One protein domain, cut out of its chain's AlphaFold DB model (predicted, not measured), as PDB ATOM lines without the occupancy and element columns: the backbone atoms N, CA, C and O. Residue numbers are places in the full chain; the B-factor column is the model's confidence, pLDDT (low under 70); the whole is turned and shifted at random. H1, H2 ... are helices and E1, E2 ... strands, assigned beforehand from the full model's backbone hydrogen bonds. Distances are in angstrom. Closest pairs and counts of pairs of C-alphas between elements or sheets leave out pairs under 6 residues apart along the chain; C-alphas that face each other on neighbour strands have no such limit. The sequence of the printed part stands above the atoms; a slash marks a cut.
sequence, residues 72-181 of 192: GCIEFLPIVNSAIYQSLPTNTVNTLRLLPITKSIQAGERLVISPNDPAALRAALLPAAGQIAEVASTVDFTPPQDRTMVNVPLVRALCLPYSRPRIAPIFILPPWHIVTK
ATOM      1  N   GLY A  72     209.769  72.664 180.391       84.44
ATOM      2  CA  GLY A  72     210.440  71.878 181.436       84.44
ATOM      3  C   GLY A  72     211.922  71.582 181.163       84.44
ATOM      4  O   GLY A  72     212.511  70.746 181.844       84.44
ATOM      5  N   CYS A  73     212.521  72.252 180.179       86.94
ATOM      6  CA  CYS A  73     213.919  72.111 179.797       86.94
ATOM      7  C   CYS A  73     214.651  73.435 180.015       86.94
ATOM      8  O   CYS A  73     214.087  74.516 179.818       86.94
ATOM      9  N   ILE A  74     215.921  73.341 180.398       88.88
ATOM     10  CA  ILE A  74     216.814  74.496 180.444       88.88
ATOM     11  C   ILE A  74     217.609  74.492 179.146       88.88
ATOM     12  O   ILE A  74     218.296  73.518 178.830       88.88
ATOM     13  N   GLU A  75     217.493  75.574 178.384       86.25
ATOM     14  CA  GLU A  75     218.216  75.756 177.131       86.25
ATOM     15  C   GLU A  75     219.185  76.925 177.269       86.25
ATOM     16  O   GLU A  75     218.807  78.029 177.670       86.25
ATOM     17  N   PHE A  76     220.437  76.704 176.894       87.12
ATOM     18  CA  PHE A  76     221.477  77.725 176.930       87.12
ATOM     19  C   PHE A  76     222.431  77.551 175.751       87.12
ATOM     20  O   PHE A  76     222.489  76.486 175.132       87.12
ATOM     21  N   LEU A  77     223.155  78.619 175.413       86.19
ATOM     22  CA  LEU A  77     224.168  78.569 174.365       86.19
ATOM     23  C   LEU A  77     225.563  78.476 175.008       86.19
ATOM     24  O   LEU A  77     225.942  79.407 175.727       86.19
ATOM     25  N   PRO A  78     226.315  77.382 174.785       87.75
ATOM     26  CA  PRO A  78     227.649  77.217 175.351       87.75
ATOM     27  C   PRO A  78     228.673  78.079 174.607       87.75
ATOM     28  O   PRO A  78     228.575  78.269 173.394       87.75
ATOM     29  N   ILE A  79     229.679  78.569 175.329       86.94
ATOM     30  CA  ILE A  79     230.827  79.262 174.738       86.94
ATOM     31  C   ILE A  79     231.843  78.202 174.292       86.94
ATOM     32  O   ILE A  79     232.374  77.467 175.119       86.94
ATOM     33  N   VAL A  80     232.122  78.117 172.991       85.44
ATOM     34  CA  VAL A  80     233.122  77.182 172.431       85.44
ATOM     35  C   VAL A  80     234.504  77.820 172.432       85.44
ATOM     36  O   VAL A  80     235.514  77.162 172.673       85.44
ATOM     37  N   ASN A  81     234.549  79.122 172.151       85.00
ATOM     38  CA  ASN A  81     235.784  79.878 172.039       85.00
ATOM     39  C   ASN A  81     235.552  81.356 172.412       85.00
ATOM     40  O   ASN A  81     234.419  81.831 172.516       85.00
ATOM     41  N   SER A  82     236.625  82.103 172.641       84.69
ATOM     42  CA  SER A  82     236.590  83.543 172.883       84.69
ATOM     43  C   SER A  82     237.788  84.218 172.224       84.69
ATOM     44  O   SER A  82     238.805  83.594 171.925       84.69
ATOM     45  N   ALA A  83     237.661  85.511 171.959       84.81
ATOM     46  CA  ALA A  83     238.731  86.301 171.368       84.81
ATOM     47  C   ALA A  83     238.705  87.742 171.893       84.81
ATOM     48  O   ALA A  83     237.766  88.190 172.554       84.81
ATOM     49  N   ILE A  84     239.761  88.490 171.606       83.75
ATOM     50  CA  ILE A  84     239.829  89.914 171.939       83.75
ATOM     51  C   ILE A  84     239.928  90.681 170.629       83.75
ATOM     52  O   ILE A  84     240.803  90.405 169.817       83.75
ATOM     53  N   TYR A  85     239.041  91.642 170.393       84.00
ATOM     54  CA  TYR A  85     239.134  92.508 169.218       84.00
ATOM     55  C   TYR A  85     239.935  93.773 169.540       84.00
ATOM     56  O   TYR A  85     239.980  94.224 170.684       84.00
ATOM     57  N   GLN A  86     240.547  94.381 168.522       79.88
ATOM     58  CA  GLN A  86     241.252  95.656 168.698       79.88
ATOM     59  C   GLN A  86     240.289  96.839 168.805       79.88
ATOM     60  O   GLN A  86     240.368  97.658 169.716       79.88
ATOM     61  N   SER A  87     239.389  96.936 167.834       75.75
ATOM     62  CA  SER A  87     238.395  97.989 167.729       75.75
ATOM     63  C   SER A  87     237.146  97.422 167.075       75.75
ATOM     64  O   SER A  87     237.215  96.570 166.186       75.75
ATOM     65  N   LEU A  88     235.995  97.889 167.548       74.00
ATOM     66  CA  LEU A  88     234.723  97.596 166.910       74.00
ATOM     67  C   LEU A  88     234.508  98.644 165.829       74.00
ATOM     68  O   LEU A  88     234.521  99.840 166.132       74.00
ATOM     69  N   PRO A  89     234.316  98.227 164.581       69.19
ATOM     70  CA  PRO A  89     233.965  99.158 163.537       69.19
ATOM     71  C   PRO A  89     232.546  99.676 163.770       69.19
ATOM     72  O   PRO A  89     231.609  98.920 164.022       69.19
ATOM     73  N   THR A  90     232.405 100.996 163.692       68.81
ATOM     74  CA  THR A  90     231.122 101.710 163.753       68.81
ATOM     75  C   THR A  90     230.378 101.676 162.418       68.81
ATOM     76  O   THR A  90     229.188 101.968 162.364       68.81
ATOM     77  N   ASN A  91     231.081 101.292 161.351       70.12
ATOM     78  CA  ASN A  91     230.555 101.095 160.010       70.12
ATOM     79  C   ASN A  91     230.460  99.600 159.695       70.12
ATOM     80  O   ASN A  91     231.115  98.765 160.315       70.12
ATOM     81  N   THR A  92     229.669  99.280 158.684       73.31
ATOM     82  CA  THR A  92     229.492  97.936 158.140       73.31
ATOM     83  C   THR A  92     230.831  97.362 157.649       73.31
ATOM     84  O   THR A  92     231.388  97.861 156.673       73.31
ATOM     85  N   VAL A  93     231.358  96.320 158.309       74.44
ATOM     86  CA  VAL A  93     232.593  95.624 157.879       74.44
ATOM     87  C   VAL A  93     232.369  94.144 157.631       74.44
ATOM     88  O   VAL A  93     231.592  93.502 158.334       74.44
ATOM     89  N   ASN A  94     233.148  93.586 156.707       80.12
ATOM     90  CA  ASN A  94     233.153  92.153 156.397       80.12
ATOM     91  C   ASN A  94     234.302  91.394 157.075       80.12
ATOM     92  O   ASN A  94     234.416  90.185 156.918       80.12
ATOM     93  N   THR A  95     235.179  92.088 157.801       81.81
ATOM     94  CA  THR A  95     236.334  91.487 158.474       81.81
ATOM     95  C   THR A  95     236.453  92.033 159.881       81.81
ATOM     96  O   THR A  95     236.408  93.251 160.070       81.81
ATOM     97  N   LEU A  96     236.661  91.150 160.854       82.62
ATOM     98  CA  LEU A  96     236.909  91.532 162.238       82.62
ATOM     99  C   LEU A  96     238.328  91.146 162.635       82.62
ATOM    100  O   LEU A  96     238.776  90.030 162.385       82.62
ATOM    101  N   ARG A  97     239.041  92.084 163.252       85.06
ATOM    102  CA  ARG A  97     240.432  91.891 163.643       85.06
ATOM    103  C   ARG A  97     240.496  91.375 165.077       85.06
ATOM    104  O   ARG A  97     240.170  92.108 166.013       85.06
ATOM    105  N   LEU A  98     240.880  90.111 165.221       84.81
ATOM    106  CA  LEU A  98     240.790  89.345 166.461       84.81
ATOM    107  C   LEU A  98     242.166  88.842 166.894       84.81
ATOM    108  O   LEU A  98     242.964  88.395 166.073       84.81
ATOM    109  N   LEU A  99     242.426  88.912 168.197       83.50
ATOM    110  CA  LEU A  99     243.487  88.182 168.869       83.50
ATOM    111  C   LEU A  99     242.889  86.859 169.377       83.50
ATOM    112  O   LEU A  99     241.994  86.891 170.231       83.50
ATOM    113  N   PRO A 100     243.331  85.721 168.834       70.44
ATOM    114  CA  PRO A 100     242.792  84.416 169.184       70.44
ATOM    115  C   PRO A 100     243.262  83.965 170.573       70.44
ATOM    116  O   PRO A 100     244.406  84.196 170.958       70.44
ATOM    117  N   ILE A 101     242.379  83.299 171.325       73.94
ATOM    118  CA  ILE A 101     242.738  82.610 172.580       73.94
ATOM    119  C   ILE A 101     243.031  81.121 172.317       73.94
ATOM    120  O   ILE A 101     243.797  80.493 173.047       73.94
ATOM    121  N   THR A 102     242.476  80.555 171.242       76.44
ATOM    122  CA  THR A 102     242.673  79.158 170.823       76.44
ATOM    123  C   THR A 102     243.332  79.066 169.443       76.44
ATOM    124  O   THR A 102     243.561  80.066 168.770       76.44
ATOM    125  N   LYS A 103     243.669  77.845 169.012       77.12
ATOM    126  CA  LYS A 103     244.456  77.596 167.796       77.12
ATOM    127  C   LYS A 103     243.696  77.765 166.480       77.12
ATOM    128  O   LYS A 103     244.360  77.857 165.458       77.12
ATOM    129  N   SER A 104     242.366  77.790 166.468       82.62
ATOM    130  CA  SER A 104     241.595  78.031 165.245       82.62
ATOM    131  C   SER A 104     240.164  78.473 165.545       82.62
ATOM    132  O   SER A 104     239.653  78.278 166.649       82.62
ATOM    133  N   ILE A 105     239.541  79.104 164.554       85.50
ATOM    134  CA  ILE A 105     238.115  79.444 164.502       85.50
ATOM    135  C   ILE A 105     237.564  78.819 163.225       85.50
ATOM    136  O   ILE A 105     238.143  79.008 162.156       85.50
ATOM    137  N   GLN A 106     236.472  78.067 163.318       85.94
ATOM    138  CA  GLN A 106     235.918  77.315 162.191       85.94
ATOM    139  C   GLN A 106     234.869  78.116 161.413       85.94
ATOM    140  O   GLN A 106     234.175  78.974 161.960       85.94
ATOM    141  N   ALA A 107     234.733  77.824 160.117       84.25
ATOM    142  CA  ALA A 107     233.631  78.352 159.316       84.25
ATOM    143  C   ALA A 107     232.274  77.937 159.915       84.25
ATOM    144  O   ALA A 107     232.092  76.791 160.324       84.25
ATOM    145  N   GLY A 108     231.323  78.868 159.955       81.69
ATOM    146  CA  GLY A 108     229.997  78.640 160.535       81.69
ATOM    147  C   GLY A 108     229.907  78.834 162.052       81.69
ATOM    148  O   GLY A 108     228.803  78.812 162.604       81.69
ATOM    149  N   GLU A 109     231.028  79.068 162.743       85.00
ATOM    150  CA  GLU A 109     230.990  79.534 164.129       85.00
ATOM    151  C   GLU A 109     230.404  80.944 164.207       85.00
ATOM    152  O   GLU A 109     230.557  81.779 163.307       85.00
ATOM    153  N   ARG A 110     229.709  81.217 165.310       83.56
ATOM    154  CA  ARG A 110     228.984  82.472 165.498       83.56
ATOM    155  C   ARG A 110     229.709  83.332 166.511       83.56
ATOM    156  O   ARG A 110     229.867  82.936 167.658       83.56
ATOM    157  N   LEU A 111     230.098  84.531 166.116       83.56
ATOM    158  CA  LEU A 111     230.663  85.518 167.020       83.56
ATOM    159  C   LEU A 111     229.554  86.396 167.581       83.56
ATOM    160  O   LEU A 111     228.765  86.963 166.828       83.56
ATOM    161  N   VAL A 112     229.526  86.545 168.897       82.44
ATOM    162  CA  VAL A 112     228.560  87.375 169.610       82.44
ATOM    163  C   VAL A 112     229.288  88.413 170.436       82.44
ATOM    164  O   VAL A 112     230.192  88.095 171.209       82.44
ATOM    165  N   ILE A 113     228.852  89.663 170.308       81.44
ATOM    166  CA  ILE A 113     229.415  90.799 171.033       81.44
ATOM    167  C   ILE A 113     228.315  91.441 171.870       81.44
ATOM    168  O   ILE A 113     227.305  91.893 171.341       81.44
ATOM    169  N   SER A 114     228.543  91.552 173.181       78.50
ATOM    170  CA  SER A 114     227.596  92.176 174.123       78.50
ATOM    171  C   SER A 114     226.176  91.576 174.085       78.50
ATOM    172  O   SER A 114     225.228  92.329 173.856       78.50
ATOM    173  N   PRO A 115     226.014  90.263 174.342       79.19
ATOM    174  CA  PRO A 115     224.717  89.579 174.323       79.19
ATOM    175  C   PRO A 115     223.723  90.243 175.288       79.19
ATOM    176  O   PRO A 115     223.799  90.056 176.501       79.19
ATOM    177  N   ASN A 116     222.806  91.058 174.765       79.56
ATOM    178  CA  ASN A 116     221.836  91.802 175.578       79.56
ATOM    179  C   ASN A 116     220.378  91.478 175.241       79.56
ATOM    180  O   ASN A 116     219.501  91.778 176.045       79.56
ATOM    181  N   ASP A 117     220.142  90.814 174.114       77.81
ATOM    182  CA  ASP A 117     218.829  90.366 173.685       77.81
ATOM    183  C   ASP A 117     218.842  88.837 173.494       77.81
ATOM    184  O   ASP A 117     219.532  88.338 172.598       77.81
ATOM    185  N   PRO A 118     218.099  88.073 174.321       76.75
ATOM    186  CA  PRO A 118     218.066  86.615 174.227       76.75
ATOM    187  C   PRO A 118     217.439  86.120 172.918       76.75
ATOM    188  O   PRO A 118     217.773  85.020 172.467       76.75
ATOM    189  N   ALA A 119     216.538  86.903 172.311       77.69
ATOM    190  CA  ALA A 119     215.872  86.544 171.064       77.69
ATOM    191  C   ALA A 119     216.830  86.683 169.878       77.69
ATOM    192  O   ALA A 119     216.914  85.772 169.055       77.69
ATOM    193  N   ALA A 120     217.631  87.754 169.840       75.00
ATOM    194  CA  ALA A 120     218.666  87.939 168.827       75.00
ATOM    195  C   ALA A 120     219.675  86.779 168.821       75.00
ATOM    196  O   ALA A 120     219.985  86.244 167.758       75.00
ATOM    197  N   LEU A 121     220.129  86.315 169.997       77.38
ATOM    198  CA  LEU A 121     221.047  85.164 170.119       77.38
ATOM    199  C   LEU A 121     220.493  83.878 169.505       77.38
ATOM    200  O   LEU A 121     221.266  83.000 169.110       77.38
ATOM    201  N   ARG A 122     219.165  83.782 169.430       74.25
ATOM    202  CA  ARG A 122     218.412  82.640 168.930       74.25
ATOM    203  C   ARG A 122     217.701  82.898 167.596       74.25
ATOM    204  O   ARG A 122     216.852  82.104 167.192       74.25
ATOM    205  N   ALA A 123     218.029  83.967 166.890       69.25
ATOM    206  CA  ALA A 123     217.546  84.128 165.534       69.25
ATOM    207  C   ALA A 123     218.459  83.357 164.570       69.25
ATOM    208  O   ALA A 123     219.684  83.523 164.601       69.25
ATOM    209  N   ALA A 124     217.857  82.541 163.694       59.88
ATOM    210  CA  ALA A 124     218.535  82.056 162.494       59.88
ATOM    211  C   ALA A 124     219.104  83.276 161.771       59.88
ATOM    212  O   ALA A 124     218.402  84.272 161.634       59.88
ATOM    213  N   LEU A 125     220.384  83.218 161.403       62.38
ATOM    214  CA  LEU A 125     221.227  84.344 160.986       62.38
ATOM    215  C   LEU A 125     220.727  85.054 159.706       62.38
ATOM    216  O   LEU A 125     221.393  85.031 158.680       62.38
ATOM    217  N   LEU A 126     219.557  85.699 159.736       56.34
ATOM    218  CA  LEU A 126     218.922  86.418 158.632       56.34
ATOM    219  C   LEU A 126     217.878  87.429 159.168       56.34
ATOM    220  O   LEU A 126     217.030  87.041 159.966       56.34
ATOM    221  N   PRO A 127     217.810  88.681 158.667       55.56
ATOM    222  CA  PRO A 127     218.843  89.520 158.078       55.56
ATOM    223  C   PRO A 127     218.879  90.864 158.836       55.56
ATOM    224  O   PRO A 127     218.290  91.843 158.395       55.56
ATOM    225  N   ALA A 128     219.544  90.946 159.981       48.88
ATOM    226  CA  ALA A 128     219.769  92.241 160.615       48.88
ATOM    227  C   ALA A 128     221.189  92.287 161.152       48.88
ATOM    228  O   ALA A 128     221.573  91.500 162.015       48.88
ATOM    229  N   ALA A 129     221.968  93.201 160.581       54.41
ATOM    230  CA  ALA A 129     223.247  93.596 161.124       54.41
ATOM    231  C   ALA A 129     223.030  93.985 162.593       54.41
ATOM    232  O   ALA A 129     222.206  94.843 162.910       54.41
ATOM    233  N   GLY A 130     223.692  93.262 163.484       63.47
ATOM    234  CA  GLY A 130     223.442  93.365 164.910       63.47
ATOM    235  C   GLY A 130     224.626  92.838 165.693       63.47
ATOM    236  O   GLY A 130     225.772  93.006 165.303       63.47
ATOM    237  N   GLN A 131     224.355  92.181 166.812       69.31
ATOM    238  CA  GLN A 131     225.388  91.733 167.748       69.31
ATOM    239  C   GLN A 131     226.073  90.419 167.366       69.31
ATOM    240  O   GLN A 131     226.949  89.956 168.096       69.31
ATOM    241  N   ILE A 132     225.648  89.810 166.260       76.31
ATOM    242  CA  ILE A 132     226.000  88.446 165.882       76.31
ATOM    243  C   ILE A 132     226.560  88.462 164.468       76.31
ATOM    244  O   ILE A 132     225.950  89.031 163.564       76.31
ATOM    245  N   ALA A 133     227.701  87.811 164.285       79.44
ATOM    246  CA  ALA A 133     228.292  87.542 162.985       79.44
ATOM    247  C   ALA A 133     228.619  86.055 162.855       79.44
ATOM    248  O   ALA A 133     228.793  85.361 163.851       79.44
ATOM    249  N   GLU A 134     228.713  85.570 161.626       83.25
ATOM    250  CA  GLU A 134     229.135  84.204 161.319       83.25
ATOM    251  C   GLU A 134     230.488  84.246 160.618       83.25
ATOM    252  O   GLU A 134     230.731  85.124 159.785       83.25
ATOM    253  N   VAL A 135     231.366  83.311 160.960       85.56
ATOM    254  CA  VAL A 135     232.689  83.173 160.350       85.56
ATOM    255  C   VAL A 135     232.549  82.600 158.940       85.56
ATOM    256  O   VAL A 135     232.001  81.514 158.762       85.56
ATOM    257  N   ALA A 136     233.080  83.303 157.936       84.25
ATOM    258  CA  ALA A 136     232.999  82.880 156.533       84.25
ATOM    259  C   ALA A 136     233.941  81.729 156.176       84.25
ATOM    260  O   ALA A 136     233.613  80.903 155.330       84.25
ATOM    261  N   SER A 137     235.122  81.686 156.784       83.06
ATOM    262  CA  SER A 137     236.127  80.668 156.497       83.06
ATOM    263  C   SER A 137     236.896  80.315 157.753       83.06
ATOM    264  O   SER A 137     237.178  81.195 158.565       83.06
ATOM    265  N   THR A 138     237.290  79.051 157.871       82.12
ATOM    266  CA  THR A 138     238.161  78.601 158.954       82.12
ATOM    267  C   THR A 138     239.465  79.393 158.935       82.12
ATOM    268  O   THR A 138     240.091  79.545 157.885       82.12
ATOM    269  N   VAL A 139     239.854  79.911 160.095       83.12
ATOM    270  CA  VAL A 139     241.110  80.626 160.304       83.12
ATOM    271  C   VAL A 139     241.912  79.860 161.347       83.12
ATOM    272  O   VAL A 139     241.490  79.757 162.500       83.12
ATOM    273  N   ASP A 140     243.062  79.333 160.936       83.69
ATOM    274  CA  ASP A 140     244.003  78.655 161.823       83.69
ATOM    275  C   ASP A 140     245.049  79.647 162.339       83.69
ATOM    276  O   ASP A 140     245.740  80.320 161.580       83.69
ATOM    277  N   PHE A 141     245.189  79.717 163.656       77.75
ATOM    278  CA  PHE A 141     246.119  80.580 164.379       77.75
ATOM    279  C   PHE A 141     247.397  79.823 164.748       77.75
ATOM    280  O   PHE A 141     247.815  79.773 165.906       77.75
ATOM    281  N   THR A 142     248.023  79.188 163.757       78.69
ATOM    282  CA  THR A 142     249.343  78.566 163.926       78.69
ATOM    283  C   THR A 142     250.453  79.625 163.928       78.69
ATOM    284  O   THR A 142     250.294  80.670 163.289       78.69
ATOM    285  N   PRO A 143     251.596  79.393 164.608       73.50
ATOM    286  CA  PRO A 143     252.712  80.340 164.607       73.50
ATOM    287  C   PRO A 143     253.091  80.757 163.174       73.50
ATOM    288  O   PRO A 143     253.196  79.882 162.312       73.50
ATOM    289  N   PRO A 144     253.277  82.063 162.890       71.81
ATOM    290  CA  PRO A 144     253.472  83.184 163.826       71.81
ATOM    291  C   PRO A 144     252.191  83.963 164.208       71.81
ATOM    292  O   PRO A 144     252.263  85.053 164.781       71.81
ATOM    293  N   GLN A 145     251.009  83.463 163.841       68.06
ATOM    294  CA  GLN A 145     249.729  84.162 164.015       68.06
ATOM    295  C   GLN A 145     249.084  83.945 165.393       68.06
ATOM    296  O   GLN A 145     248.124  84.626 165.738       68.06
ATOM    297  N   ASP A 146     249.659  83.070 166.216       67.38
ATOM    298  CA  ASP A 146     249.231  82.755 167.585       67.38
ATOM    299  C   ASP A 146     249.342  83.942 168.561       67.38
ATOM    300  O   ASP A 146     248.680  83.971 169.595       67.38
ATOM    301  N   ARG A 147     250.186  84.932 168.241       71.88
ATOM    302  CA  ARG A 147     250.426  86.131 169.067       71.88
ATOM    303  C   ARG A 147     250.108  87.444 168.365       71.88
ATOM    304  O   ARG A 147     250.391  88.514 168.905       71.88
ATOM    305  N   THR A 148     249.557  87.388 167.158       80.31
ATOM    306  CA  THR A 148     249.241  88.584 166.374       80.31
ATOM    307  C   THR A 148     247.753  88.648 166.078       80.31
ATOM    308  O   THR A 148     247.051  87.643 166.048       80.31
ATOM    309  N   MET A 149     247.242  89.864 165.907       81.38
ATOM    310  CA  MET A 149     245.846  90.050 165.537       81.38
ATOM    311  C   MET A 149     245.634  89.700 164.065       81.38
ATOM    312  O   MET A 149     246.265  90.305 163.194       81.38
ATOM    313  N   VAL A 150     244.695  88.796 163.797       84.69
ATOM    314  CA  VAL A 150     244.369  88.281 162.464       84.69
ATOM    315  C   VAL A 150     242.986  88.771 162.036       84.69
ATOM    316  O   VAL A 150     242.085  88.947 162.856       84.69
ATOM    317  N   ASN A 151     242.816  89.013 160.737       85.69
ATOM    318  CA  ASN A 151     241.524  89.377 160.168       85.69
ATOM    319  C   ASN A 151     240.703  88.112 159.914       85.69
ATOM    320  O   ASN A 151     241.062  87.302 159.064       85.69
ATOM    321  N   VAL A 152     239.593  87.969 160.630       85.38
ATOM    322  CA  VAL A 152     238.628  86.890 160.424       85.38
ATOM    323  C   VAL A 152     237.530  87.392 159.483       85.38
ATOM    324  O   VAL A 152     236.891  88.407 159.793       85.38
ATOM    325  N   PRO A 153     237.317  86.741 158.327       84.50
ATOM    326  CA  PRO A 153     236.263  87.126 157.404       84.50
ATOM    327  C   PRO A 153     234.902  86.681 157.936       84.50
ATOM    328  O   PRO A 153     234.745  85.592 158.493       84.50
ATOM    329  N   LEU A 154     233.907  87.535 157.746       82.56
ATOM    330  CA  LEU A 154     232.536  87.317 158.175       82.56
ATOM    331  C   LEU A 154     231.667  87.006 156.959       82.56
ATOM    332  O   LEU A 154     231.823  87.634 155.912       82.56
ATOM    333  N   VAL A 155     230.721  86.071 157.101       80.38
ATOM    334  CA  VAL A 155     229.751  85.726 156.037       80.38
ATOM    335  C   VAL A 155     228.954  86.964 155.635       80.38
ATOM    336  O   VAL A 155     228.552  87.131 154.483       80.38
ATOM    337  N   ARG A 156     228.724  87.852 156.603       73.69
ATOM    338  CA  ARG A 156     227.963  89.073 156.413       73.69
ATOM    339  C   ARG A 156     228.501  90.195 157.270       73.69
ATOM    340  O   ARG A 156     229.163  89.973 158.282       73.69
ATOM    341  N   ALA A 157     228.177  91.405 156.847       65.44
ATOM    342  CA  ALA A 157     228.733  92.576 157.464       65.44
ATOM    343  C   ALA A 157     228.172  92.823 158.870       65.44
ATOM    344  O   ALA A 157     226.955  92.847 159.072       65.44
ATOM    345  N   LEU A 158     229.069  93.048 159.825       71.31
ATOM    346  CA  LEU A 158     228.713  93.391 161.195       71.31
ATOM    347  C   LEU A 158     228.439  94.898 161.287       71.31
ATOM    348  O   LEU A 158     229.245  95.705 160.823       71.31
ATOM    349  N   CYS A 159     227.313  95.281 161.891       65.94
ATOM    350  CA  CYS A 159     227.002  96.669 162.231       65.94
ATOM    351  C   CYS A 159     226.492  96.704 163.667       65.94
ATOM    352  O   CYS A 159     225.496  96.058 163.991       65.94
ATOM    353  N   LEU A 160     227.189  97.438 164.527       66.25
ATOM    354  CA  LEU A 160     226.817  97.590 165.925       66.25
ATOM    355  C   LEU A 160     226.295  99.006 166.171       66.25
ATOM    356  O   LEU A 160     226.912  99.968 165.707       66.25
ATOM    357  N   PRO A 161     225.204  99.168 166.938       59.50
ATOM    358  CA  PRO A 161     224.759 100.489 167.351       59.50
ATOM    359  C   PRO A 161     225.826 101.149 168.243       59.50
ATOM    360  O   PRO A 161     226.349 100.539 169.175       59.50
ATOM    361  N   TYR A 162     226.124 102.414 167.940       55.72
ATOM    362  CA  TYR A 162     227.255 103.246 168.391       55.72
ATOM    363  C   TYR A 162     227.446 103.442 169.922       55.72
ATOM    364  O   TYR A 162     228.321 104.183 170.354       55.72
ATOM    365  N   SER A 163     226.683 102.798 170.803       53.59
ATOM    366  CA  SER A 163     226.560 103.225 172.208       53.59
ATOM    367  C   SER A 163     227.421 102.489 173.250       53.59
ATOM    368  O   SER A 163     227.080 102.505 174.434       53.59
ATOM    369  N   ARG A 164     228.537 101.835 172.890       57.47
ATOM    370  CA  ARG A 164     229.312 101.024 173.861       57.47
ATOM    371  C   ARG A 164     230.787 101.460 173.972       57.47
ATOM    372  O   ARG A 164     231.623 100.962 173.227       57.47
ATOM    373  N   PRO A 165     231.140 102.320 174.947       50.03
ATOM    374  CA  PRO A 165     232.511 102.792 175.179       50.03
ATOM    375  C   PRO A 165     233.374 101.838 176.033       50.03
ATOM    376  O   PRO A 165     234.387 102.253 176.588       50.03
ATOM    377  N   ARG A 166     232.987 100.565 176.191       58.94
ATOM    378  CA  ARG A 166     233.711  99.600 177.033       58.94
ATOM    379  C   ARG A 166     234.086  98.378 176.197       58.94
ATOM    380  O   ARG A 166     233.233  97.856 175.484       58.94
ATOM    381  N   ILE A 167     235.347  97.946 176.282       63.50
ATOM    382  CA  ILE A 167     235.823  96.697 175.670       63.50
ATOM    383  C   ILE A 167     234.925  95.569 176.189       63.50
ATOM    384  O   ILE A 167     234.902  95.291 177.388       63.50
ATOM    385  N   ALA A 168     234.128  94.989 175.300       71.31
ATOM    386  CA  ALA A 168     233.268  93.857 175.572       71.31
ATOM    387  C   ALA A 168     233.992  92.577 175.135       71.31
ATOM    388  O   ALA A 168     234.697  92.590 174.129       71.31
ATOM    389  N   PRO A 169     233.838  91.459 175.851       73.25
ATOM    390  CA  PRO A 169     234.324  90.176 175.358       73.25
ATOM    391  C   PRO A 169     233.528  89.739 174.117       73.25
ATOM    392  O   PRO A 169     232.329  90.023 174.011       73.25
ATOM    393  N   ILE A 170     234.194  89.041 173.191       82.38
ATOM    394  CA  ILE A 170     233.525  88.300 172.115       82.38
ATOM    395  C   ILE A 170     233.377  86.842 172.545       82.38
ATOM    396  O   ILE A 170     234.324  86.219 173.034       82.38
ATOM    397  N   PHE A 171     232.180  86.308 172.364       83.44
ATOM    398  CA  PHE A 171     231.880  84.910 172.628       83.44
ATOM    399  C   PHE A 171     231.667  84.207 171.303       83.44
ATOM    400  O   PHE A 171     230.905  84.685 170.463       83.44
ATOM    401  N   ILE A 172     232.352  83.091 171.111       83.56
ATOM    402  CA  ILE A 172     232.220  82.264 169.923       83.56
ATOM    403  C   ILE A 172     231.354  81.075 170.307       83.56
ATOM    404  O   ILE A 172     231.651  80.314 171.231       83.56
ATOM    405  N   LEU A 173     230.240  80.984 169.608       82.44
ATOM    406  CA  LEU A 173     229.197  79.998 169.761       82.44
ATOM    407  C   LEU A 173     229.335  78.933 168.676       82.44
ATOM    408  O   LEU A 173     229.844  79.227 167.584       82.44
ATOM    409  N   PRO A 174     228.806  77.728 168.928       80.12
ATOM    410  CA  PRO A 174     228.757  76.716 167.897       80.12
ATOM    411  C   PRO A 174     227.801  77.152 166.768       80.12
ATOM    412  O   PRO A 174     227.015  78.102 166.926       80.12
ATOM    413  N   PRO A 175     227.835  76.456 165.622       76.44
ATOM    414  CA  PRO A 175     226.909  76.689 164.525       76.44
ATOM    415  C   PRO A 175     225.436  76.692 164.955       76.44
ATOM    416  O   PRO A 175     225.045  76.042 165.923       76.44
ATOM    417  N   TRP A 176     224.598  77.394 164.186       63.97
ATOM    418  CA  TRP A 176     223.185  77.679 164.493       63.97
ATOM    419  C   TRP A 176     222.338  76.465 164.942       63.97
ATOM    420  O   TRP A 176     221.402  76.608 165.725       63.97
ATOM    421  N   HIS A 177     222.666  75.264 164.468       63.16
ATOM    422  CA  HIS A 177     221.937  74.025 164.743       63.16
ATOM    423  C   HIS A 177     222.291  73.357 166.086       63.16
ATOM    424  O   HIS A 177     221.652  72.374 166.456       63.16
ATOM    425  N   ILE A 178     223.278  73.870 166.827       63.00
ATOM    426  CA  ILE A 178     223.762  73.272 168.076       63.00
ATOM    427  C   ILE A 178     223.284  74.121 169.260       63.00
ATOM    428  O   ILE A 178     223.942  75.071 169.682       63.00
ATOM    429  N   VAL A 179     222.112  73.776 169.800       64.31
ATOM    430  CA  VAL A 179     221.602  74.323 171.067       64.31
ATOM    431  C   VAL A 179     221.657  73.228 172.121       64.31
ATOM    432  O   VAL A 179     221.055  72.167 171.946       64.31
ATOM    433  N   THR A 180     222.347  73.488 173.231       62.84
ATOM    434  CA  THR A 180     222.383  72.549 174.351       62.84
ATOM    435  C   THR A 180     221.060  72.625 175.106       62.84
ATOM    436  O   THR A 180     220.703  73.664 175.666       62.84
ATOM    437  N   LYS A 181     220.321  71.514 175.114       65.81
ATOM    438  CA  LYS A 181     219.097  71.348 175.902       65.81
ATOM    439  C   LYS A 181     219.368  70.364 177.026       65.81
ATOM    440  O   LYS A 181     219.703  69.209 176.768       65.81
TER     441      LYS A 181
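This is residues 72 to 181 of the 192 residues of a protein of Vibrio cholerae (UniProt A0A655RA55). With little regular structure, one antiparallel sheet curls like part of a barrel, folded so leaves E5 E4 E7 and E3 E6 face each other with E2 as hinge. E1 lies far out. The printed part has 110 residues, 41 in named elements, mostly strand: E1 to E4, H1, E5 to E7. It is compact, radius of gyration of the C-alphas 13.7 A, spanning 48 by 29 by 24 A.

Start at the hairpin of E2, residues 81 to 85, and E3, residues 93 to 100, where N 99 and O 84 are 2.7 A apart. E3's other neighbour, E6, residues 150 to 158, bends by 105 degrees at 155; N 152 and O 96 are 2.8 A apart. H1, residues 118 to 121, only grazes the sheet.

Find E1, residues 73 to 76, starting at (213.919, 72.111, 179.797); E4, 110 to 113; E5, 132 to 134; E7, 170 to 173, ending at (229.197, 79.998, 169.761).

Both links of E6 are long, and 29 residues are under pLDDT 70.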